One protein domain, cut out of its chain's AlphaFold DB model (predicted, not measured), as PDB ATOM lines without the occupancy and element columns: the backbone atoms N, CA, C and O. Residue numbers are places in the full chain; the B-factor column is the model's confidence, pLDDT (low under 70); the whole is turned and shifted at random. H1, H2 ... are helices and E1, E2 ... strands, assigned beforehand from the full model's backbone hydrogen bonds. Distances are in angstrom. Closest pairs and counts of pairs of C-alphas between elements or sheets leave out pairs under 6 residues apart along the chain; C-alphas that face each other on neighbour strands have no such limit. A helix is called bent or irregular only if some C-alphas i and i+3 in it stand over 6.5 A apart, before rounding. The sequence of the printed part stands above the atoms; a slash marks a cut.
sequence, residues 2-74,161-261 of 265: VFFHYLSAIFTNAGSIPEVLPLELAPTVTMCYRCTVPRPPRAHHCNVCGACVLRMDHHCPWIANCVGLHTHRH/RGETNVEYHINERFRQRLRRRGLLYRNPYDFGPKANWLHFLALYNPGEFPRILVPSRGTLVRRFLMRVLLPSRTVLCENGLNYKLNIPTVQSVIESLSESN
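Overview. This is residues 2 to 74 and 161 to 261 of the 265 residues of the protein "Palmitoyltransferase" of Opisthorchis felineus (UniProt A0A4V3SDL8). Three small two-stranded hairpins, E1-E2, E3-E4 and E5-E6, stand in a row, with H1 at the E5-E6 end of the row and H2 running away from E5. Separate helices H3 and H4 follow on long links, and the printed part ends in a tail with H5, where residues 249 to 255 stick out. The printed part has 174 residues, with five named helices and six named strands in the order H1 E1 E2 E3 E4 E5 E6 H2 H3 H4 H5, and under half of the residues are in these elements. The class is mixed, helices and strands, and each of the three sheets is antiparallel. The whole is compact, with a radius of gyration of the C-alphas of 18.0 A, and spans 56 by 47 by 33 A.

Arrangement. H1, residues 2 to 11, comes closest to E6, residues 65 to 67, where the C-alphas of Ile 10 and Asn 65 are 5.8 A apart. E1, residues 30 to 32, and E2, residues 37 to 39, form an antiparallel hairpin, with N 32 and O 37 within hydrogen-bond range at 2.9 A. E3, residues 44 to 46, and E4, residues 51 to 53, form the next hairpin, with N 53 and O 44 at 2.9 A. E2 and E3 meet only through their link. The closest C-alphas of E1 and E3, those of Cys 32 and His 45, are 7.1 A apart. E5, residues 58 to 60, forms the third hairpin with E6, with N 67 and O 58 at 2.8 A. The closest C-alphas of E3 and E5, those of Cys 46 and His 59, are 6.9 A apart. H2, residues 165 to 179, comes closest to E5 at the C-alphas of Asn 165 and His 58, 6.8 A. H3, residues 193 to 200, H4, residues 217 to 229, and H5, residues 250 to 261, touch no helix. In all five helices every O i to N i+4 pair is within hydrogen-bond range.

Along the chain. H1 begins at C-alpha 2, (-3.631, -17.675, 39.317), and is 14.2 A long. H2 is 20.9 A long and begins at (11.562, -31.700, 30.718). H3 is 10.4 A, H4 16.4 A and H5 16.8 A long. H4 is neither bent nor irregular, but only just: C-alphas 226 and 229 are 6.1 A apart. H5 ends at C-alpha 261, (2.298, -70.807, 34.351).

Size, cuts and confidence. The C-alphas farthest apart, of Phe 3 and Asn 261, are 56.4 A apart. Residues 75 to 160 are not printed, and C-alphas 74 and 161 are 18.5 A apart across this cut. The links H1 to E1, H2 to H3, H3 to H4 and H4 to H5 are long. Mean pLDDT of the printed part is 87.7; residues 23 to 28, 210 to 213, 251 to 252, 256 and 261 are under 70.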
ATOM      1  N   VAL A   2      -4.765 -18.112  40.162       92.62
ATOM      2  CA  VAL A   2      -3.631 -17.675  39.317       92.62
ATOM      3  C   VAL A   2      -2.546 -16.965  40.133       92.62
ATOM      4  O   VAL A   2      -1.441 -17.481  40.229       92.62
ATOM      5  N   PHE A   3      -2.880 -15.849  40.795       93.75
ATOM      6  CA  PHE A   3      -1.906 -15.071  41.571       93.75
ATOM      7  C   PHE A   3      -1.211 -15.892  42.654       93.75
ATOM      8  O   PHE A   3       0.009 -15.899  42.720       93.75
ATOM      9  N   PHE A   4      -1.966 -16.631  43.471       93.50
ATOM     10  CA  PHE A   4      -1.384 -17.440  44.542       93.50
ATOM     11  C   PHE A   4      -0.329 -18.422  44.017       93.50
ATOM     12  O   PHE A   4       0.783 -18.465  44.539       93.50
ATOM     13  N   HIS A   5      -0.655 -19.196  42.978       95.19
ATOM     14  CA  HIS A   5       0.288 -20.165  42.431       95.19
ATOM     15  C   HIS A   5       1.444 -19.502  41.686       95.19
ATOM     16  O   HIS A   5       2.571 -19.973  41.812       95.19
ATOM     17  N   TYR A   6       1.193 -18.394  40.986       96.44
ATOM     18  CA  TYR A   6       2.231 -17.672  40.259       96.44
ATOM     19  C   TYR A   6       3.258 -17.071  41.225       96.44
ATOM     20  O   TYR A   6       4.452 -17.326  41.096       96.44
ATOM     21  N   LEU A   7       2.794 -16.388  42.278       96.31
ATOM     22  CA  LEU A   7       3.661 -15.861  43.335       96.31
ATOM     23  C   LEU A   7       4.358 -16.989  44.105       96.31
ATOM     24  O   LEU A   7       5.539 -16.876  44.414       96.31
ATOM     25  N   SER A   8       3.675 -18.112  44.358       95.00
ATOM     26  CA  SER A   8       4.311 -19.284  44.974       95.00
ATOM     27  C   SER A   8       5.430 -19.851  44.095       95.00
ATOM     28  O   SER A   8       6.468 -20.240  44.623       95.00
ATOM     29  N   ALA A   9       5.263 -19.880  42.769       96.00
ATOM     30  CA  ALA A   9       6.302 -20.327  41.843       96.00
ATOM     31  C   ALA A   9       7.507 -19.369  41.807       96.00
ATOM     32  O   ALA A   9       8.637 -19.834  41.668       96.00
ATOM     33  N   ILE A  10       7.286 -18.062  41.983       97.50
ATOM     34  CA  ILE A  10       8.352 -17.052  42.055       97.50
ATOM     35  C   ILE A  10       9.112 -17.149  43.381       97.50
ATOM     36  O   ILE A  10      10.332 -17.268  43.386       97.50
ATOM     37  N   PHE A  11       8.401 -17.112  44.510       96.50
ATOM     38  CA  PHE A  11       9.019 -16.886  45.821       96.50
ATOM     39  C   PHE A  11       9.389 -18.159  46.586       96.50
ATOM     40  O   PHE A  11      10.124 -18.090  47.570       96.50
ATOM     41  N   THR A  12       8.902 -19.331  46.171       94.69
ATOM     42  CA  THR A  12       9.297 -20.592  46.814       94.69
ATOM     43  C   THR A  12      10.658 -21.037  46.293       94.69
ATOM     44  O   THR A  12      10.905 -21.051  45.087       94.69
ATOM     45  N   ASN A  13      11.541 -21.475  47.190       95.12
ATOM     46  CA  ASN A  13      12.781 -22.133  46.791       95.12
ATOM     47  C   ASN A  13      12.459 -23.392  45.964       95.12
ATOM     48  O   ASN A  13      11.735 -24.266  46.439       95.12
ATOM     49  N   ALA A  14      13.012 -23.497  44.752       95.50
ATOM     50  CA  ALA A  14      12.722 -24.583  43.810       95.50
ATOM     51  C   ALA A  14      13.029 -25.997  44.346       95.50
ATOM     52  O   ALA A  14      12.452 -26.974  43.867       95.50
ATOM     53  N   GLY A  15      13.895 -26.100  45.354       93.88
ATOM     54  CA  GLY A  15      14.376 -27.333  45.965       93.88
ATOM     55  C   GLY A  15      15.898 -27.361  45.935       93.88
ATOM     56  O   GLY A  15      16.478 -27.755  44.928       93.88
ATOM     57  N   SER A  16      16.544 -26.939  47.018       92.44
ATOM     58  CA  SER A  16      17.999 -27.001  47.180       92.44
ATOM     59  C   SER A  16      18.453 -28.369  47.679       92.44
ATOM     60  O   SER A  16      17.748 -29.031  48.443       92.44
ATOM     61  N   ILE A  17      19.660 -28.772  47.289       90.69
ATOM     62  CA  ILE A  17      20.328 -29.922  47.904       90.69
ATOM     63  C   ILE A  17      20.681 -29.553  49.360       90.69
ATOM     64  O   ILE A  17      21.207 -28.458  49.574       90.69
ATOM     65  N   PRO A  18      20.377 -30.406  50.357       86.62
ATOM     66  CA  PRO A  18      20.781 -30.170  51.741       86.62
ATOM     67  C   PRO A  18      22.307 -30.231  51.883       86.62
ATOM     68  O   PRO A  18      22.969 -30.979  51.168       86.62
ATOM     69  N   GLU A  19      22.854 -29.467  52.826       79.25
ATOM     70  CA  GLU A  19      24.301 -29.395  53.079       79.25
ATOM     71  C   GLU A  19      24.894 -30.755  53.479       79.25
ATOM     72  O   GLU A  19      25.957 -31.141  53.000       79.25
ATOM     73  N   VAL A  20      24.157 -31.517  54.292       77.88
ATOM     74  CA  VAL A  20      24.525 -32.875  54.698       77.88
ATOM     75  C   VAL A  20      23.578 -33.862  54.029       77.88
ATOM     76  O   VAL A  20      22.380 -33.902  54.327       77.88
ATOM     77  N   LEU A  21      24.113 -34.670  53.113       77.88
ATOM     78  CA  LEU A  21      23.370 -35.792  52.552       77.88
ATOM     79  C   LEU A  21      23.331 -36.958  53.551       77.88
ATOM     80  O   LEU A  21      24.362 -37.281  54.144       77.88
ATOM     81  N   PRO A  22      22.184 -37.643  53.700       72.94
ATOM     82  CA  PRO A  22      22.118 -38.889  54.454       72.94
ATOM     83  C   PRO A  22      23.076 -39.942  53.878       72.94
ATOM     84  O   PRO A  22      23.143 -40.111  52.660       72.94
ATOM     85  N   LEU A  23      23.757 -40.697  54.750       65.62
ATOM     86  CA  LEU A  23      24.654 -41.803  54.363       65.62
ATOM     87  C   LEU A  23      23.951 -42.902  53.544       65.62
ATOM     88  O   LEU A  23      24.601 -43.622  52.795       65.62
ATOM     89  N   GLU A  24      22.626 -43.015  53.660       67.38
ATOM     90  CA  GLU A  24      21.797 -44.009  52.967       67.38
ATOM     91  C   GLU A  24      21.474 -43.651  51.503       67.38
ATOM     92  O   GLU A  24      20.731 -44.383  50.843       67.38
ATOM     93  N   LEU A  25      22.000 -42.543  50.961       66.06
ATOM     94  CA  LEU A  25      21.863 -42.241  49.533       66.06
ATOM     95  C   LEU A  25      22.714 -43.229  48.708       66.06
ATOM     96  O   LEU A  25      23.905 -43.025  48.492       66.06
ATOM     97  N   ALA A  26      22.090 -44.336  48.294       54.88
ATOM     98  CA  ALA A  26      22.676 -45.437  47.523       54.88
ATOM     99  C   ALA A  26      23.439 -44.962  46.245       54.88
ATOM    100  O   ALA A  26      23.223 -43.848  45.762       54.88
ATOM    101  N   PRO A  27      24.317 -45.795  45.644       53.16
ATOM    102  CA  PRO A  27      25.592 -45.407  45.009       53.16
ATOM    103  C   PRO A  27      25.507 -44.680  43.650       53.16
ATOM    104  O   PRO A  27      26.523 -44.508  42.980       53.16
ATOM    105  N   THR A  28      24.327 -44.243  43.208       60.12
ATOM    106  CA  THR A  28      24.107 -43.620  41.888       60.12
ATOM    107  C   THR A  28      24.044 -42.092  41.936       60.12
ATOM    108  O   THR A  28      23.415 -41.450  41.091       60.12
ATOM    109  N   VAL A  29      24.723 -41.481  42.909       71.06
ATOM    110  CA  VAL A  29      24.899 -40.027  42.956       71.06
ATOM    111  C   VAL A  29      25.912 -39.588  41.904       71.06
ATOM    112  O   VAL A  29      27.015 -40.121  41.804       71.06
ATOM    113  N   THR A  30      25.549 -38.591  41.099       83.81
ATOM    114  CA  THR A  30      26.511 -37.968  40.177       83.81
ATOM    115  C   THR A  30      27.061 -36.708  40.818       83.81
ATOM    116  O   THR A  30      26.299 -35.891  41.325       83.81
ATOM    117  N   MET A  31      28.371 -36.492  40.780       88.69
ATOM    118  CA  MET A  31      28.942 -35.272  41.349       88.69
ATOM    119  C   MET A  31      28.636 -34.053  40.474       88.69
ATOM    120  O   MET A  31      28.754 -34.096  39.247       88.69
ATOM    121  N   CYS A  32      28.252 -32.939  41.099       92.69
ATOM    122  CA  CYS A  32      28.279 -31.638  40.443       92.69
ATOM    123  C   CYS A  32      29.670 -31.029  40.610       92.69
ATOM    124  O   CYS A  32      30.039 -30.650  41.714       92.69
ATOM    125  N   TYR A  33      30.415 -30.858  39.522       92.38
ATOM    126  CA  TYR A  33      31.746 -30.244  39.577       92.38
ATOM    127  C   TYR A  33      31.719 -28.747  39.934       92.38
ATOM    128  O   TYR A  33      32.706 -28.227  40.431       92.38
ATOM    129  N   ARG A  34      30.598 -28.050  39.696       93.69
ATOM    130  CA  ARG A  34      30.463 -26.607  39.977       93.69
ATOM    131  C   ARG A  34      30.104 -26.316  41.423       93.69
ATOM    132  O   ARG A  34      30.637 -25.395  42.015       93.69
ATOM    133  N   CYS A  35      29.172 -27.095  41.965       91.56
ATOM    134  CA  CYS A  35      28.732 -26.957  43.351       91.56
ATOM    135  C   CYS A  35      29.544 -27.833  44.309       91.56
ATOM    136  O   CYS A  35      29.330 -27.748  45.509       91.56
ATOM    137  N   THR A  36      30.387 -28.731  43.785       90.06
ATOM    138  CA  THR A  36      31.158 -29.724  44.555       90.06
ATOM    139  C   THR A  36      30.311 -30.561  45.518       90.06
ATOM    140  O   THR A  36      30.798 -31.019  46.544       90.06
ATOM    141  N   VAL A  37      29.041 -30.798  45.168       87.12
ATOM    142  CA  VAL A  37      28.112 -31.629  45.947       87.12
ATOM    143  C   VAL A  37      27.687 -32.875  45.167       87.12
ATOM    144  O   VAL A  37      27.542 -32.814  43.934       87.12
ATOM    145  N   PRO A  38      27.442 -34.000  45.857       88.62
ATOM    146  CA  PRO A  38      26.743 -35.141  45.277       88.62
ATOM    147  C   PRO A  38      25.328 -34.732  44.857       88.62
ATOM    148  O   PRO A  38      24.567 -34.173  45.645       88.62
ATOM    149  N   ARG A  39      24.961 -35.001  43.600       89.50
ATOM    150  CA  ARG A  39      23.604 -34.766  43.100       89.50
ATOM    151  C   ARG A  39      22.755 -36.013  43.315       89.50
ATOM    152  O   ARG A  39      23.082 -37.052  42.725       89.50
ATOM    153  N   PRO A  40      21.656 -35.902  44.080       90.88
ATOM    154  CA  PRO A  40      20.632 -36.930  44.129       90.88
ATOM    155  C   PRO A  40      20.056 -37.234  42.736       90.88
ATOM    156  O   PRO A  40      20.201 -36.424  41.808       90.88
ATOM    157  N   PRO A  41      19.359 -38.370  42.574       90.62
ATOM    158  CA  PRO A  41      18.633 -38.671  41.349       90.62
ATOM    159  C   PRO A  41      17.708 -37.515  40.940       90.62
ATOM    160  O   PRO A  41      17.131 -36.834  41.786       90.62
ATOM    161  N   ARG A  42      17.559 -37.289  39.630       94.00
ATOM    162  CA  ARG A  42      16.709 -36.228  39.043       94.00
ATOM    163  C   ARG A  42      17.119 -34.783  39.392       94.00
ATOM    164  O   ARG A  42      16.438 -33.841  38.982       94.00
ATOM    165  N   ALA A  43      18.199 -34.571  40.147       94.75
ATOM    166  CA  ALA A  43      18.719 -33.238  40.435       94.75
ATOM    167  C   ALA A  43      19.692 -32.773  39.341       94.75
ATOM    168  O   ALA A  43      20.566 -33.520  38.893       94.75
ATOM    169  N   HIS A  44      19.585 -31.507  38.936       96.06
ATOM    170  CA  HIS A  44      20.437 -30.920  37.900       96.06
ATOM    171  C   HIS A  44      20.963 -29.544  38.324       96.06
ATOM    172  O   HIS A  44      20.347 -28.849  39.126       96.06
ATOM    173  N   HIS A  45      22.137 -29.164  37.809       97.06
ATOM    174  CA  HIS A  45      22.718 -27.845  38.061       97.06
ATOM    175  C   HIS A  45      22.102 -26.831  37.100       97.06
ATOM    176  O   HIS A  45      22.177 -27.014  35.883       97.06
ATOM    177  N   CYS A  46      21.527 -25.763  37.641       97.94
ATOM    178  CA  CYS A  46      21.058 -24.636  36.856       97.94
ATOM    179  C   CYS A  46      22.153 -23.572  36.779       97.94
ATOM    180  O   CYS A  46      22.501 -22.971  37.792       97.94
ATOM    181  N   ASN A  47      22.644 -23.289  35.573       97.06
ATOM    182  CA  ASN A  47      23.664 -22.257  35.372       97.06
ATOM    183  C   ASN A  47      23.172 -20.858  35.759       97.06
ATOM    184  O   ASN A  47      23.962 -20.060  36.240       97.06
ATOM    185  N   VAL A  48      21.884 -20.569  35.540       97.62
ATOM    186  CA  VAL A  48      21.301 -19.245  35.811       97.62
ATOM    187  C   VAL A  48      21.145 -19.017  37.312       97.62
ATOM    188  O   VAL A  48      21.497 -17.959  37.813       97.62
ATOM    189  N   CYS A  49      20.667 -20.024  38.049       97.06
ATOM    190  CA  CYS A  49      20.547 -19.944  39.506       97.06
ATOM    191  C   CYS A  49      21.875 -20.187  40.241       97.06
ATOM    192  O   CYS A  49      21.935 -19.974  41.446       97.06
ATOM    193  N   GLY A  50      22.907 -20.699  39.561       96.69
ATOM    194  CA  GLY A  50      24.198 -21.034  40.171       96.69
ATOM    195  C   GLY A  50      24.152 -22.190  41.179       96.69
ATOM    196  O   GLY A  50      25.085 -22.360  41.957       96.69
ATOM    197  N   ALA A  51      23.089 -22.999  41.180       95.62
ATOM    198  CA  ALA A  51      22.849 -24.024  42.195       95.62
ATOM    199  C   ALA A  51      22.270 -25.315  41.599       95.62
ATOM    200  O   ALA A  51      21.672 -25.322  40.518       95.62
ATOM    201  N   CYS A  52      22.434 -26.426  42.320       96.12
ATOM    202  CA  CYS A  52      21.740 -27.670  42.001       96.12
ATOM    203  C   CYS A  52      20.307 -27.651  42.534       96.12
ATOM    204  O   CYS A  52      20.082 -27.353  43.705       96.12
ATOM    205  N   VAL A  53      19.359 -28.015  41.670       97.25
ATOM    206  CA  VAL A  53      17.925 -28.020  41.957       97.25
ATOM    207  C   VAL A  53      17.409 -29.460  41.970       97.25
ATOM    208  O   VAL A  53      17.637 -30.216  41.022       97.25
ATOM    209  N   LEU A  54      16.719 -29.843  43.045       95.94
ATOM    210  CA  LEU A  54      16.056 -31.141  43.196       95.94
ATOM    211  C   LEU A  54      14.906 -31.270  42.191       95.94
ATOM    212  O   LEU A  54      14.126 -30.331  42.024       95.94
ATOM    213  N   ARG A  55      14.776 -32.440  41.549       96.06
ATOM    214  CA  ARG A  55      13.766 -32.724  40.507       96.06
ATOM    215  C   ARG A  55      13.618 -31.581  39.492       96.06
ATOM    216  O   ARG A  55      12.507 -31.106  39.246       96.06
ATOM    217  N   MET A  56      14.746 -31.089  38.982       97.75
ATOM    218  CA  MET A  56      14.781 -29.907  38.121       97.75
ATOM    219  C   MET A  56      14.064 -30.177  36.796       97.75
ATOM    220  O   MET A  56      14.436 -31.092  36.066       97.75
ATOM    221  N   ASP A  57      13.091 -29.330  36.469       98.31
ATOM    222  CA  ASP A  57      12.408 -29.323  35.179       98.31
ATOM    223  C   ASP A  57      13.081 -28.353  34.207       98.31
ATOM    224  O   ASP A  57      13.581 -28.765  33.166       98.31
ATOM    225  N   HIS A  58      13.150 -27.070  34.563       98.12
ATOM    226  CA  HIS A  58      13.859 -26.046  33.794       98.12
ATOM    227  C   HIS A  58      14.070 -24.777  34.631       98.12
ATOM    228  O   HIS A  58      13.522 -24.621  35.723       98.12
ATOM    229  N   HIS A  59      14.872 -23.847  34.118       98.50
ATOM    230  CA  HIS A  59      14.862 -22.464  34.591       98.50
ATOM    231  C   HIS A  59      13.865 -21.669  33.754       98.50
ATOM    232  O   HIS A  59      13.951 -21.695  32.527       98.50
ATOM    233  N   CYS A  60      12.926 -20.982  34.400       98.25
ATOM    234  CA  CYS A  60      11.870 -20.257  33.713       98.25
ATOM    235  C   CYS A  60      12.066 -18.745  33.891       98.25
ATOM    236  O   CYS A  60      11.869 -18.236  34.999       98.25
ATOM    237  N   PRO A  61      12.399 -18.005  32.814       97.62
ATOM    238  CA  PRO A  61      12.580 -16.554  32.886       97.62
ATOM    239  C   PRO A  61      11.322 -15.817  33.365       97.62
ATOM    240  O   PRO A  61      11.421 -14.822  34.073       97.62
ATOM    241  N   TRP A  62      10.134 -16.342  33.044       96.88
ATOM    242  CA  TRP A  62       8.838 -15.724  33.361       96.88
ATOM    243  C   TRP A  62       8.481 -15.706  34.846       96.88
ATOM    244  O   TRP A  62       7.584 -14.970  35.247       96.88
ATOM    245  N   ILE A  63       9.140 -16.535  35.653       97.31
ATOM    246  CA  ILE A  63       9.006 -16.529  37.116       97.31
ATOM    247  C   ILE A  63      10.329 -16.169  37.800       97.31
ATOM    248  O   ILE A  63      10.408 -16.251  39.021       97.31
ATOM    249  N   ALA A  64      11.365 -15.828  37.020       97.50
ATOM    250  CA  ALA A  64      12.727 -15.570  37.488       97.50
ATOM    251  C   ALA A  64      13.246 -16.625  38.490       97.50
ATOM    252  O   ALA A  64      13.976 -16.314  39.429       97.50
ATOM    253  N   ASN A  65      12.841 -17.885  38.312       98.25
ATOM    254  CA  ASN A  65      13.109 -18.967  39.253       98.25
ATOM    255  C   ASN A  65      13.161 -20.317  38.524       98.25
ATOM    256  O   ASN A  65      12.668 -20.487  37.403       98.25
ATOM    257  N   CYS A  66      13.762 -21.307  39.175       98.50
ATOM    258  CA  CYS A  66      13.727 -22.678  38.702       98.50
ATOM    259  C   CYS A  66      12.378 -23.344  38.981       98.50
ATOM    260  O   CYS A  66      11.789 -23.222  40.056       98.50
ATOM    261  N   VAL A  67      11.938 -24.136  38.011       98.50
ATOM    262  CA  VAL A  67      10.861 -25.108  38.152       98.50
ATOM    263  C   VAL A  67      11.513 -26.406  38.628       98.50
ATOM    264  O   VAL A  67      12.210 -27.074  37.869       98.50
ATOM    265  N   GLY A  68      11.358 -26.715  39.913       97.25
ATOM    266  CA  GLY A  68      11.967 -27.864  40.587       97.25
ATOM    267  C   GLY A  68      10.980 -28.567  41.512       97.25
ATOM    268  O   GLY A  68       9.773 -28.349  41.423       97.25
ATOM    269  N   LEU A  69      11.465 -29.408  42.423       95.81
ATOM    270  CA  LEU A  69      10.635 -30.218  43.319       95.81
ATOM    271  C   LEU A  69       9.485 -29.435  43.979       95.81
ATOM    272  O   LEU A  69       8.340 -29.883  43.917       95.81
ATOM    273  N   HIS A  70       9.772 -28.274  44.573       94.88
ATOM    274  CA  HIS A  70       8.789 -27.508  45.349       94.88
ATOM    275  C   HIS A  70       7.978 -26.511  44.510       94.88
ATOM    276  O   HIS A  70       6.863 -26.155  44.887       94.88
ATOM    277  N   THR A  71       8.501 -26.065  43.367       96.38
ATOM    278  CA  THR A  71       7.859 -25.042  42.522       96.38
ATOM    279  C   THR A  71       7.114 -25.625  41.326       96.38
ATOM    280  O   THR A  71       6.188 -24.986  40.832       96.38
ATOM    281  N   HIS A  72       7.433 -26.846  40.877       96.88
ATOM    282  CA  HIS A  72       6.867 -27.442  39.659       96.88
ATOM    283  C   HIS A  72       5.338 -27.536  39.701       96.88
ATOM    284  O   HIS A  72       4.652 -27.145  38.758       96.88
ATOM    285  N   ARG A  73       4.778 -27.939  40.842       95.69
ATOM    286  CA  ARG A  73       3.326 -27.982  41.028       95.69
ATOM    287  C   ARG A  73       2.678 -26.598  40.923       95.69
ATOM    288  O   ARG A  73       1.646 -26.453  40.275       95.69
ATOM    289  N   HIS A  74       3.274 -25.582  41.544       95.88
ATOM    290  CA  HIS A  74       2.774 -24.207  41.490       95.88
ATOM    291  C   HIS A  74       2.884 -23.616  40.084       95.88
ATOM    292  O   HIS A  74       1.941 -22.987  39.612       95.88
ATOM    293  N   ARG A 161       3.546 -38.896  31.950       96.19
ATOM    294  CA  ARG A 161       4.621 -39.891  31.811       96.19
ATOM    295  C   ARG A 161       5.565 -39.966  33.014       96.19
ATOM    296  O   ARG A 161       6.541 -40.707  32.962       96.19
ATOM    297  N   GLY A 162       5.324 -39.189  34.071       95.69
ATOM    298  CA  GLY A 162       6.211 -39.124  35.237       95.69
ATOM    299  C   GLY A 162       7.578 -38.485  34.945       95.69
ATOM    300  O   GLY A 162       8.527 -38.687  35.707       95.69
ATOM    301  N   GLU A 163       7.695 -37.728  33.852       96.62
ATOM    302  CA  GLU A 163       8.938 -37.103  33.388       96.62
ATOM    303  C   GLU A 163       8.957 -35.604  33.726       96.62
ATOM    304  O   GLU A 163       7.934 -34.926  33.720       96.62
ATOM    305  N   THR A 164      10.147 -35.080  34.000       97.62
ATOM    306  CA  THR A 164      10.473 -33.656  33.844       97.62
ATOM    307  C   THR A 164      10.941 -33.376  32.412       97.62
ATOM    308  O   THR A 164      11.253 -34.294  31.655       97.62
ATOM    309  N   ASN A 165      11.058 -32.109  32.026       97.31
ATOM    310  CA  ASN A 165      11.562 -31.700  30.718       97.31
ATOM    311  C   ASN A 165      13.015 -32.167  30.487       97.31
ATOM    312  O   ASN A 165      13.333 -32.745  29.445       97.31
ATOM    313  N   VAL A 166      13.888 -32.026  31.493       97.12
ATOM    314  CA  VAL A 166      15.256 -32.573  31.427       97.12
ATOM    315  C   VAL A 166      15.230 -34.084  31.193       97.12
ATOM    316  O   VAL A 166      15.953 -34.598  30.334       97.12
ATOM    317  N   GLU A 167      14.376 -34.800  31.921       96.81
ATOM    318  CA  GLU A 167      14.248 -36.249  31.784       96.81
ATOM    319  C   GLU A 167      13.671 -36.665  30.447       96.81
ATOM    320  O   GLU A 167      14.161 -37.636  29.887       96.81
ATOM    321  N   TYR A 168      12.716 -35.929  29.882       97.06
ATOM    322  CA  TYR A 168      12.199 -36.196  28.544       97.06
ATOM    323  C   TYR A 168      13.337 -36.267  27.517       97.06
ATOM    324  O   TYR A 168      13.443 -37.238  26.765       97.06
ATOM    325  N   HIS A 169      14.264 -35.305  27.544       96.50
ATOM    326  CA  HIS A 169      15.423 -35.293  26.646       96.50
ATOM    327  C   HIS A 169      16.463 -36.382  26.954       96.50
ATOM    328  O   HIS A 169      17.192 -36.831  26.062       96.50
ATOM    329  N   ILE A 170      16.596 -36.797  28.214       94.56
ATOM    330  CA  ILE A 170      17.458 -37.920  28.605       94.56
ATOM    331  C   ILE A 170      16.840 -39.245  28.129       94.56
ATOM    332  O   ILE A 170      17.504 -40.042  27.463       94.56
ATOM    333  N   ASN A 171      15.554 -39.438  28.398       95.06
ATOM    334  CA  ASN A 171      14.767 -40.619  28.074       95.06
ATOM    335  C   ASN A 171      14.614 -40.798  26.567       95.06
ATOM    336  O   ASN A 171      14.688 -41.923  26.087       95.06
ATOM    337  N   GLU A 172      14.464 -39.716  25.800       95.12
ATOM    338  CA  GLU A 172      14.462 -39.755  24.336       95.12
ATOM    339  C   GLU A 172      15.784 -40.320  23.795       95.12
ATOM    340  O   GLU A 172      15.795 -41.241  22.978       95.12
ATOM    341  N   ARG A 173      16.922 -39.855  24.331       94.50
ATOM    342  CA  ARG A 173      18.244 -40.383  23.960       94.50
ATOM    343  C   ARG A 173      18.400 -41.855  24.343       94.50
ATOM    344  O   ARG A 173      18.962 -42.624  23.561       94.50
ATOM    345  N   PHE A 174      17.898 -42.274  25.506       93.25
ATOM    346  CA  PHE A 174      17.898 -43.688  25.897       93.25
ATOM    347  C   PHE A 174      16.994 -44.541  25.004       93.25
ATOM    348  O   PHE A 174      17.443 -45.585  24.531       93.25
ATOM    349  N   ARG A 175      15.777 -44.073  24.698       93.12
ATOM    350  CA  ARG A 175      14.838 -44.717  23.767       93.12
ATOM    351  C   ARG A 175      15.493 -44.971  22.417       93.12
ATOM    352  O   ARG A 175      15.457 -46.096  21.928       93.12
ATOM    353  N   GLN A 176      16.160 -43.969  21.849       94.44
ATOM    354  CA  GLN A 176      16.853 -44.110  20.568       94.44
ATOM    355  C   GLN A 176      17.998 -45.133  20.624       94.44
ATOM    356  O   GLN A 176      18.125 -45.957  19.720       94.44
ATOM    357  N   ARG A 177      18.818 -45.124  21.686       94.69
ATOM    358  CA  ARG A 177      19.929 -46.081  21.849       94.69
ATOM    359  C   ARG A 177      19.446 -47.518  22.038       94.69
ATOM    360  O   ARG A 177      20.017 -48.422  21.436       94.69
ATOM    361  N   LEU A 178      18.420 -47.726  22.862       92.00
ATOM    362  CA  LEU A 178      17.864 -49.050  23.145       92.00
ATOM    363  C   LEU A 178      17.113 -49.609  21.933       92.00
ATOM    364  O   LEU A 178      17.324 -50.767  21.584       92.00
ATOM    365  N   ARG A 179      16.372 -48.768  21.201       92.38
ATOM    366  CA  ARG A 179      15.691 -49.164  19.959       92.38
ATOM    367  C   ARG A 179      16.658 -49.699  18.902       92.38
ATOM    368  O   ARG A 179      16.343 -50.683  18.245       92.38
ATOM    369  N   ARG A 180      17.857 -49.114  18.771       94.44
ATOM    370  CA  ARG A 180      18.916 -49.634  17.874       94.44
ATOM    371  C   ARG A 180      19.408 -51.030  18.259       94.44
ATOM    372  O   ARG A 180      19.972 -51.718  17.423       94.44
ATOM    373  N   ARG A 181      19.215 -51.434  19.516       94.38
ATOM    374  CA  ARG A 181      19.565 -52.758  20.044       94.38
ATOM    375  C   ARG A 181      18.360 -53.705  20.104       94.38
ATOM    376  O   ARG A 181      18.476 -54.767  20.698       94.38
ATOM    377  N   GLY A 182      17.206 -53.309  19.559       91.00
ATOM    378  CA  GLY A 182      15.962 -54.080  19.665       91.00
ATOM    379  C   GLY A 182      15.365 -54.121  21.078       91.00
ATOM    380  O   GLY A 182      14.511 -54.955  21.350       91.00
ATOM    381  N   LEU A 183      15.800 -53.238  21.983       91.19
ATOM    382  CA  LEU A 183      15.345 -53.194  23.373       91.19
ATOM    383  C   LEU A 183      14.333 -52.064  23.596       91.19
ATOM    384  O   LEU A 183      14.453 -50.972  23.033       91.19
ATOM    385  N   LEU A 184      13.360 -52.309  24.476       89.75
ATOM    386  CA  LEU A 184      12.376 -51.315  24.901       89.75
ATOM    387  C   LEU A 184      12.904 -50.527  26.111       89.75
ATOM    388  O   LEU A 184      13.311 -51.106  27.113       89.75
ATOM    389  N   TYR A 185      12.855 -49.195  26.039       89.38
ATOM    390  CA  TYR A 185      13.064 -48.349  27.216       89.38
ATOM    391  C   TYR A 185      11.750 -48.165  27.973       89.38
ATOM    392  O   TYR A 185      10.755 -47.734  27.386       89.38
ATOM    393  N   ARG A 186      11.781 -48.400  29.283       90.31
ATOM    394  CA  ARG A 186      10.681 -48.101  30.200       90.31
ATOM    395  C   ARG A 186      11.137 -47.036  31.188       90.31
ATOM    396  O   ARG A 186      12.168 -47.210  31.832       90.31
ATOM    397  N   ASN A 187      10.382 -45.942  31.297       92.81
ATOM    398  CA  ASN A 187      10.680 -44.896  32.271       92.81
ATOM    399  C   ASN A 187      10.454 -45.443  33.695       92.81
ATOM    400  O   ASN A 187       9.315 -45.777  34.025       92.81
ATOM    401  N   PRO A 188      11.486 -45.510  34.555       91.94
ATOM    402  CA  PRO A 188      11.337 -46.024  35.914       91.94
ATOM    403  C   PRO A 188      10.514 -45.102  36.820       91.94
ATOM    404  O   PRO A 188      10.121 -45.518  37.900       91.94
ATOM    405  N   TYR A 189      10.241 -43.859  36.421       92.81
ATOM    406  CA  TYR A 189       9.413 -42.931  37.199       92.81
ATOM    407  C   TYR A 189       7.951 -42.890  36.741       92.81
ATOM    408  O   TYR A 189       7.163 -42.132  37.304       92.81
ATOM    409  N   ASP A 190       7.582 -43.681  35.732       93.81
ATOM    410  CA  ASP A 190       6.217 -43.736  35.216       93.81
ATOM    411  C   ASP A 190       5.408 -44.829  35.927       93.81
ATOM    412  O   ASP A 190       5.657 -46.017  35.730       93.81
ATOM    413  N   PHE A 191       4.419 -44.438  36.733       92.25
ATOM    414  CA  PHE A 191       3.482 -45.340  37.420       92.25
ATOM    415  C   PHE A 191       2.102 -45.386  36.741       92.25
ATOM    416  O   PHE A 191       1.137 -45.912  37.299       92.25
ATOM    417  N   GLY A 192       1.997 -44.831  35.534       92.88
ATOM    418  CA  GLY A 192       0.763 -44.679  34.784       92.88
ATOM    419  C   GLY A 192       0.050 -43.346  35.057       92.88
ATOM    420  O   GLY A 192       0.187 -42.763  36.141       92.88
ATOM    421  N   PRO A 193      -0.782 -42.865  34.109       94.00
ATOM    422  CA  PRO A 193      -1.336 -41.509  34.124       94.00
ATOM    423  C   PRO A 193      -1.991 -41.114  35.450       94.00
ATOM    424  O   PRO A 193      -1.654 -40.090  36.042       94.00
ATOM    425  N   LYS A 194      -2.905 -41.947  35.959       91.81
ATOM    426  CA  LYS A 194      -3.652 -41.656  37.189       91.81
ATOM    427  C   LYS A 194      -2.723 -41.524  38.396       91.81
ATOM    428  O   LYS A 194      -2.859 -40.574  39.161       91.81
ATOM    429  N   ALA A 195      -1.789 -42.457  38.575       91.12
ATOM    430  CA  ALA A 195      -0.866 -42.437  39.706       91.12
ATOM    431  C   ALA A 195       0.073 -41.226  39.634       91.12
ATOM    432  O   ALA A 195       0.238 -40.532  40.638       91.12
ATOM    433  N   ASN A 196       0.595 -40.924  38.442       94.31
ATOM    434  CA  ASN A 196       1.481 -39.786  38.216       94.31
ATOM    435  C   ASN A 196       0.787 -38.453  38.535       94.31
ATOM    436  O   ASN A 196       1.349 -37.628  39.252       94.31
ATOM    437  N   TRP A 197      -0.460 -38.260  38.090       94.88
ATOM    438  CA  TRP A 197      -1.235 -37.047  38.384       94.88
ATOM    439  C   TRP A 197      -1.588 -36.901  39.863       94.88
ATOM    440  O   TRP A 197      -1.424 -35.818  40.429       94.88
ATOM    441  N   LEU A 198      -2.053 -37.975  40.510       92.31
ATOM    442  CA  LEU A 198      -2.365 -37.951  41.943       92.31
ATOM    443  C   LEU A 198      -1.116 -37.635  42.778       92.31
ATOM    444  O   LEU A 198      -1.192 -36.867  43.739       92.31
ATOM    445  N   HIS A 199       0.033 -38.185  42.390       91.50
ATOM    446  CA  HIS A 199       1.320 -37.896  43.014       91.50
ATOM    447  C   HIS A 199       1.765 -36.451  42.777       91.50
ATOM    448  O   HIS A 199       2.059 -35.727  43.727       91.50
ATOM    449  N   PHE A 200       1.733 -35.989  41.525       94.06
ATOM    450  CA  PHE A 200       2.139 -34.639  41.139       94.06
ATOM    451  C   PHE A 200       1.300 -33.550  41.819       94.06
ATOM    452  O   PHE A 200       1.838 -32.568  42.333       94.06
ATOM    453  N   LEU A 201      -0.021 -33.738  41.880       93.56
ATOM    454  CA  LEU A 201      -0.941 -32.820  42.554       93.56
ATOM    455  C   LEU A 201      -0.894 -32.935  44.084       93.56
ATOM    456  O   LEU A 201      -1.647 -32.227  44.759       93.56
ATOM    457  N   ALA A 202      -0.001 -33.776  44.618       91.00
ATOM    458  CA  ALA A 202       0.173 -34.049  46.036       91.00
ATOM    459  C   ALA A 202      -1.142 -34.480  46.696       91.00
ATOM    460  O   ALA A 202      -1.520 -33.976  47.750       91.00
ATOM    461  N   LEU A 203      -1.879 -35.388  46.054       90.56
ATOM    462  CA  LEU A 203      -3.126 -35.948  46.582       90.56
ATOM    463  C   LEU A 203      -2.893 -37.203  47.425       90.56
ATOM    464  O   LEU A 203      -3.777 -37.569  48.196       90.56
ATOM    465  N   TYR A 204      -1.707 -37.803  47.349       87.69
ATOM    466  CA  TYR A 204      -1.235 -38.803  48.306       87.69
ATOM    467  C   TYR A 204      -0.634 -38.144  49.556       87.69
ATOM    468  O   TYR A 204      -0.204 -36.989  49.530       87.69
ATOM    469  N   ASN A 205      -0.630 -38.866  50.674       83.19
ATOM    470  CA  ASN A 205       0.197 -38.543  51.836       83.19
ATOM    471  C   ASN A 205       1.560 -39.249  51.745       83.19
ATOM    472  O   ASN A 205       1.702 -40.231  51.003       83.19
ATOM    473  N   PRO A 206       2.572 -38.795  52.509       78.56
ATOM    474  CA  PRO A 206       3.793 -39.566  52.709       78.56
ATOM    475  C   PRO A 206       3.461 -41.010  53.120       78.56
ATOM    476  O   PRO A 206       2.636 -41.237  54.001       78.56
ATOM    477  N   GLY A 207       4.055 -41.987  52.434       76.50
ATOM    478  CA  GLY A 207       3.819 -43.418  52.669       76.50
ATOM    479  C   GLY A 207       2.683 -44.060  51.858       76.50
ATOM    480  O   GLY A 207       2.736 -45.269  51.636       76.50
ATOM    481  N   GLU A 208       1.712 -43.289  51.348       78.94
ATOM    482  CA  GLU A 208       0.603 -43.833  50.539       78.94
ATOM    483  C   GLU A 208       1.045 -44.192  49.110       78.94
ATOM    484  O   GLU A 208       0.647 -45.219  48.573       78.94
ATOM    485  N   PHE A 209       1.923 -43.398  48.496       78.88
ATOM    486  CA  PHE A 209       2.434 -43.670  47.149       78.88
ATOM    487  C   PHE A 209       3.514 -44.776  47.154       78.88
ATOM    488  O   PHE A 209       4.409 -44.729  48.009       78.88
ATOM    489  N   PRO A 210       3.514 -45.758  46.224       68.25
ATOM    490  CA  PRO A 210       2.580 -45.994  45.120       68.25
ATOM    491  C   PRO A 210       1.545 -47.091  45.453       68.25
ATOM    492  O   PRO A 210       1.070 -47.769  44.548       68.25
ATOM    493  N   ARG A 211       1.257 -47.351  46.742       64.19
ATOM    494  CA  ARG A 211       0.437 -48.505  47.153       64.19
ATOM    495  C   ARG A 211      -0.959 -48.425  46.517       64.19
ATOM    496  O   ARG A 211      -1.516 -47.345  46.350       64.19
ATOM    497  N   ILE A 212      -1.541 -49.592  46.235       56.91
ATOM    498  CA  ILE A 212      -2.848 -49.782  45.566       56.91
ATOM    499  C   ILE A 212      -4.027 -49.136  46.330       56.91
ATOM    500  O   ILE A 212      -5.109 -48.976  45.767       56.91
ATOM    501  N   LEU A 213      -3.836 -48.700  47.584       63.75
ATOM    502  CA  LEU A 213      -4.844 -47.940  48.326       63.75
ATOM    503  C   LEU A 213      -5.014 -46.530  47.742       63.75
ATOM    504  O   LEU A 213      -4.503 -45.534  48.253       63.75
ATOM    505  N   VAL A 214      -5.798 -46.444  46.671       70.56
ATOM    506  CA  VAL A 214      -6.380 -45.186  46.217       70.56
ATOM    507  C   VAL A 214      -7.294 -44.681  47.341       70.56
ATOM    508  O   VAL A 214      -8.212 -45.406  47.738       70.56
ATOM    509  N   PRO A 215      -7.081 -43.461  47.870       77.56
ATOM    510  CA  PRO A 215      -7.931 -42.925  48.922       77.56
ATOM    511  C   PRO A 215      -9.394 -42.871  48.475       77.56
ATOM    512  O   PRO A 215      -9.694 -42.708  47.288       77.56
ATOM    513  N   SER A 216     -10.319 -42.960  49.436       85.50
ATOM    514  CA  SER A 216     -11.751 -42.844  49.146       85.50
ATOM    515  C   SER A 216     -12.060 -41.546  48.390       85.50
ATOM    516  O   SER A 216     -11.391 -40.523  48.576       85.50
ATOM    517  N   ARG A 217     -13.108 -41.559  47.551       86.81
ATOM    518  CA  ARG A 217     -13.500 -40.391  46.738       86.81
ATOM    519  C   ARG A 217     -13.641 -39.117  47.580       86.81
ATOM    520  O   ARG A 217     -13.106 -38.084  47.195       86.81
ATOM    521  N   GLY A 218     -14.277 -39.200  48.752       89.31
ATOM    522  CA  GLY A 218     -14.421 -38.058  49.665       89.31
ATOM    523  C   GLY A 218     -13.080 -37.508  50.168       89.31
ATOM    524  O   GLY A 218     -12.881 -36.294  50.213       89.31
ATOM    525  N   THR A 219     -12.119 -38.388  50.463       87.94
ATOM    526  CA  THR A 219     -10.763 -37.987  50.865       87.94
ATOM    527  C   THR A 219     -10.032 -37.287  49.723       87.94
ATOM    528  O   THR A 219      -9.424 -36.237  49.940       87.94
ATOM    529  N   LEU A 220     -10.120 -37.824  48.501       88.94
ATOM    530  CA  LEU A 220      -9.526 -37.206  47.315       88.94
ATOM    531  C   LEU A 220     -10.125 -35.828  47.033       88.94
ATOM    532  O   LEU A 220      -9.368 -34.888  46.812       88.94
ATOM    533  N   VAL A 221     -11.452 -35.679  47.108       90.19
ATOM    534  CA  VAL A 221     -12.137 -34.391  46.907       90.19
ATOM    535  C   VAL A 221     -11.689 -33.367  47.947       90.19
ATOM    536  O   VAL A 221     -11.295 -32.260  47.585       90.19
ATOM    537  N   ARG A 222     -11.660 -33.739  49.233       90.00
ATOM    538  CA  ARG A 222     -11.175 -32.853  50.301       90.00
ATOM    539  C   ARG A 222      -9.726 -32.428  50.066       90.00
ATOM    540  O   ARG A 222      -9.399 -31.251  50.206       90.00
ATOM    541  N   ARG A 223      -8.844 -33.369  49.714       90.56
ATOM    542  CA  ARG A 223      -7.429 -33.075  49.433       90.56
ATOM    543  C   ARG A 223      -7.276 -32.197  48.198       90.56
ATOM    544  O   ARG A 223      -6.473 -31.276  48.231       90.56
ATOM    545  N   PHE A 224      -8.056 -32.436  47.151       90.88
ATOM    546  CA  PHE A 224      -8.069 -31.605  45.954       90.88
ATOM    547  C   PHE A 224      -8.491 -30.171  46.284       90.88
ATOM    548  O   PHE A 224      -7.757 -29.237  45.974       90.88
ATOM    549  N   LEU A 225      -9.598 -29.992  47.007       90.00
ATOM    550  CA  LEU A 225     -10.051 -28.674  47.453       90.00
ATOM    551  C   LEU A 225      -8.970 -27.952  48.261       90.00
ATOM    552  O   LEU A 225      -8.574 -26.846  47.910       90.00
ATOM    553  N   MET A 226      -8.433 -28.601  49.295       87.31
ATOM    554  CA  MET A 226      -7.461 -27.966  50.185       87.31
ATOM    555  C   MET A 226      -6.123 -27.692  49.510       87.31
ATOM    556  O   MET A 226      -5.527 -26.647  49.744       87.31
ATOM    557  N   ARG A 227      -5.617 -28.629  48.706       88.75
ATOM    558  CA  ARG A 227      -4.248 -28.565  48.189       88.75
ATOM    559  C   ARG A 227      -4.188 -27.869  46.831       88.75
ATOM    560  O   ARG A 227      -3.164 -27.260  46.543       88.75
ATOM    561  N   VAL A 228      -5.202 -28.016  45.976       88.75
ATOM    562  CA  VAL A 228      -5.204 -27.503  44.589       88.75
ATOM    563  C   VAL A 228      -6.019 -26.220  44.464       88.75
ATOM    564  O   VAL A 228      -5.571 -25.293  43.801       88.75
ATOM    565  N   LEU A 229      -7.202 -26.156  45.084       86.69
ATOM    566  CA  LEU A 229      -8.110 -25.011  44.937       86.69
ATOM    567  C   LEU A 229      -7.986 -23.965  46.042       86.69
ATOM    568  O   LEU A 229      -8.526 -22.877  45.888       86.69
ATOM    569  N   LEU A 230      -7.312 -24.268  47.149       83.94
ATOM    570  CA  LEU A 230      -7.108 -23.331  48.246       83.94
ATOM    571  C   LEU A 230      -5.622 -22.999  48.411       83.94
ATOM    572  O   LEU A 230      -4.765 -23.848  48.146       83.94
ATOM    573  N   PRO A 231      -5.302 -21.774  48.867       76.06
ATOM    574  CA  PRO A 231      -3.936 -21.314  49.058       76.06
ATOM    575  C   PRO A 231      -3.315 -21.929  50.321       76.06
ATOM    576  O   PRO A 231      -3.052 -21.239  51.301       76.06
ATOM    577  N   SER A 232      -3.122 -23.249  50.329       75.38
ATOM    578  CA  SER A 232      -2.555 -23.971  51.468       75.38
ATOM    579  C   SER A 232      -1.162 -24.517  51.173       75.38
ATOM    580  O   SER A 232      -0.844 -24.977  50.069       75.38
ATOM    581  N   ARG A 233      -0.312 -24.498  52.204       71.94
ATOM    582  CA  ARG A 233       0.995 -25.146  52.150       71.94
ATOM    583  C   ARG A 233       0.781 -26.653  52.068       71.94
ATOM    584  O   ARG A 233       0.106 -27.243  52.908       71.94
ATOM    585  N   THR A 234       1.348 -27.275  51.044       78.62
ATOM    586  CA  THR A 234       1.207 -28.715  50.823       78.62
ATOM    587  C   THR A 234       2.532 -29.416  51.076       78.62
ATOM    588  O   THR A 234       3.568 -28.974  50.587       78.62
ATOM    589  N   VAL A 235       2.488 -30.519  51.819       75.00
ATOM    590  CA  VAL A 235       3.639 -31.407  52.017       75.00
ATOM    591  C   VAL A 235       3.696 -32.390  50.851       75.00
ATOM    592  O   VAL A 235       2.701 -33.053  50.554       75.00
ATOM    593  N   LEU A 236       4.841 -32.464  50.171       82.00
ATOM    594  CA  LEU A 236       5.074 -33.434  49.103       82.00
ATOM    595  C   LEU A 236       5.416 -34.808  49.691       82.00
ATOM    596  O   LEU A 236       6.030 -34.905  50.750       82.00
ATOM    597  N   CYS A 237       5.044 -35.874  48.982       77.31
ATOM    598  CA  CYS A 237       5.392 -37.246  49.364       77.31
ATOM    599  C   CYS A 237       6.893 -37.547  49.225       77.31
ATOM    600  O   CYS A 237       7.390 -38.459  49.878       77.31
ATOM    601  N   GLU A 238       7.592 -36.821  48.351       84.00
ATOM    602  CA  GLU A 238       9.014 -37.007  48.055       84.00
ATOM    603  C   GLU A 238       9.837 -35.873  48.661       84.00
ATOM    604  O   GLU A 238       9.480 -34.702  48.531       84.00
ATOM    605  N   ASN A 239      10.975 -36.227  49.260       86.00
ATOM    606  CA  ASN A 239      11.967 -35.278  49.772       86.00
ATOM    607  C   ASN A 239      13.001 -34.852  48.711       86.00
ATOM    608  O   ASN A 239      13.865 -34.029  48.991       86.00
ATOM    609  N   GLY A 240      12.940 -35.433  47.507       87.81
ATOM    610  CA  GLY A 240      13.864 -35.152  46.407       87.81
ATOM    611  C   GLY A 240      15.210 -35.863  46.477       87.81
ATOM    612  O   GLY A 240      16.022 -35.703  45.570       87.81
ATOM    613  N   LEU A 241      15.454 -36.631  47.538       88.38
ATOM    614  CA  LEU A 241      16.703 -37.356  47.739       88.38
ATOM    615  C   LEU A 241      16.566 -38.805  47.276       88.38
ATOM    616  O   LEU A 241      17.438 -39.321  46.586       88.38
ATOM    617  N   ASN A 242      15.432 -39.428  47.606       84.94
ATOM    618  CA  ASN A 242      15.112 -40.801  47.245       84.94
ATOM    619  C   ASN A 242      13.775 -40.857  46.506       84.94
ATOM    620  O   ASN A 242      12.802 -40.211  46.898       84.94
ATOM    621  N   TYR A 243      13.727 -41.672  45.454       86.56
ATOM    622  CA  TYR A 243      12.538 -41.869  44.633       86.56
ATOM    623  C   TYR A 243      12.170 -43.341  44.604       86.56
ATOM    624  O   TYR A 243      13.031 -44.209  44.466       86.56
ATOM    625  N   LYS A 244      10.870 -43.621  44.690       86.25
ATOM    626  CA  LYS A 244      10.366 -44.959  44.394       86.25
ATOM    627  C   LYS A 244      10.377 -45.154  42.882       86.25
ATOM    628  O   LYS A 244       9.962 -44.261  42.148       86.25
ATOM    629  N   LEU A 245      10.848 -46.316  42.439       88.69
ATOM    630  CA  LEU A 245      10.996 -46.651  41.025       88.69
ATOM    631  C   LEU A 245       9.990 -47.743  40.639       88.69
ATOM    632  O   LEU A 245       9.811 -48.709  41.375       88.69
ATOM    633  N   ASN A 246       9.364 -47.601  39.475       88.38
ATOM    634  CA  ASN A 246       8.554 -48.615  38.808       88.38
ATOM    635  C   ASN A 246       9.441 -49.523  37.944       88.38
ATOM    636  O   ASN A 246       9.341 -49.543  36.714       88.38
ATOM    637  N   ILE A 247      10.370 -50.221  38.592       82.75
ATOM    638  CA  ILE A 247      11.231 -51.212  37.947       82.75
ATOM    639  C   ILE A 247      10.752 -52.590  38.406       82.75
ATOM    640  O   ILE A 247      10.529 -52.763  39.607       82.75
ATOM    641  N   PRO A 248      10.597 -53.564  37.493       70.19
ATOM    642  CA  PRO A 248      10.326 -54.935  37.890       70.19
ATOM    643  C   PRO A 248      11.474 -55.428  38.778       70.19
ATOM    644  O   PRO A 248      12.625 -55.529  38.357       70.19
ATOM    645  N   THR A 249      11.158 -55.676  40.043       73.31
ATOM    646  CA  THR A 249      12.054 -56.370  40.966       73.31
ATOM    647  C   THR A 249      12.138 -57.838  40.569       73.31
ATOM    648  O   THR A 249      11.186 -58.377  40.004       73.31
ATOM    649  N   VAL A 250      13.247 -58.500  40.905       71.88
ATOM    650  CA  VAL A 250      13.401 -59.953  40.712       71.88
ATOM    651  C   VAL A 250      12.184 -60.700  41.270       71.88
ATOM    652  O   VAL A 250      11.626 -61.549  40.586       71.88
ATOM    653  N   GLN A 251      11.700 -60.284  42.443       68.94
ATOM    654  CA  GLN A 251      10.496 -60.816  43.080       68.94
ATOM    655  C   GLN A 251       9.242 -60.662  42.202       68.94
ATOM    656  O   GLN A 251       8.576 -61.647  41.911       68.94
ATOM    657  N   SER A 252       8.961 -59.451  41.709       68.50
ATOM    658  CA  SER A 252       7.786 -59.204  40.856       68.50
ATOM    659  C   SER A 252       7.852 -59.914  39.502       68.50
ATOM    660  O   SER A 252       6.818 -60.235  38.929       68.50
ATOM    661  N   VAL A 253       9.060 -60.163  38.981       71.38
ATOM    662  CA  VAL A 253       9.238 -60.954  37.755       71.38
ATOM    663  C   VAL A 253       8.913 -62.419  38.036       71.38
ATOM    664  O   VAL A 253       8.151 -63.016  37.284       71.38
ATOM    665  N   ILE A 254       9.437 -62.978  39.131       74.94
ATOM    666  CA  ILE A 254       9.162 -64.361  39.544       74.94
ATOM    667  C   ILE A 254       7.660 -64.573  39.782       74.94
ATOM    668  O   ILE A 254       7.108 -65.549  39.285       74.94
ATOM    669  N   GLU A 255       6.990 -63.644  40.468       73.62
ATOM    670  CA  GLU A 255       5.539 -63.702  40.697       73.62
ATOM    671  C   GLU A 255       4.758 -63.687  39.374       73.62
ATOM    672  O   GLU A 255       3.947 -64.581  39.142       73.62
ATOM    673  N   SER A 256       5.085 -62.779  38.446       68.50
ATOM    674  CA  SER A 256       4.411 -62.724  37.137       68.50
ATOM    675  C   SER A 256       4.602 -63.986  36.285       68.50
ATOM    676  O   SER A 256       3.695 -64.377  35.556       68.50
ATOM    677  N   LEU A 257       5.761 -64.649  36.396       72.31
ATOM    678  CA  LEU A 257       6.035 -65.920  35.715       72.31
ATOM    679  C   LEU A 257       5.296 -67.094  36.371       72.31
ATOM    680  O   LEU A 257       4.918 -68.049  35.696       72.31
ATOM    681  N   SER A 258       5.090 -67.042  37.689       73.38
ATOM    682  CA  SER A 258       4.301 -68.053  38.398       73.38
ATOM    683  C   SER A 258       2.805 -67.946  38.091       73.38
ATOM    684  O   SER A 258       2.136 -68.970  37.989       73.38
ATOM    685  N   GLU A 259       2.291 -66.730  37.881       72.38
ATOM    686  CA  GLU A 259       0.903 -66.488  37.475       72.38
ATOM    687  C   GLU A 259       0.653 -66.945  36.031       72.38
ATOM    688  O   GLU A 259      -0.323 -67.650  35.792       72.38
ATOM    689  N   SER A 260       1.567 -66.662  35.090       70.06
ATOM    690  CA  SER A 260       1.420 -67.122  33.698       70.06
ATOM    691  C   SER A 260       1.431 -68.646  33.564       70.06
ATOM    692  O   SER A 260       0.682 -69.197  32.768       70.06
ATOM    693  N   ASN A 261       2.239 -69.343  34.371       68.00
ATOM    694  CA  ASN A 261       2.298 -70.807  34.351       68.00
ATOM    695  C   ASN A 261       1.046 -71.474  34.949       68.00
ATOM    696  O   ASN A 261       0.809 -72.649  34.688       68.00
TER     697      ASN A 261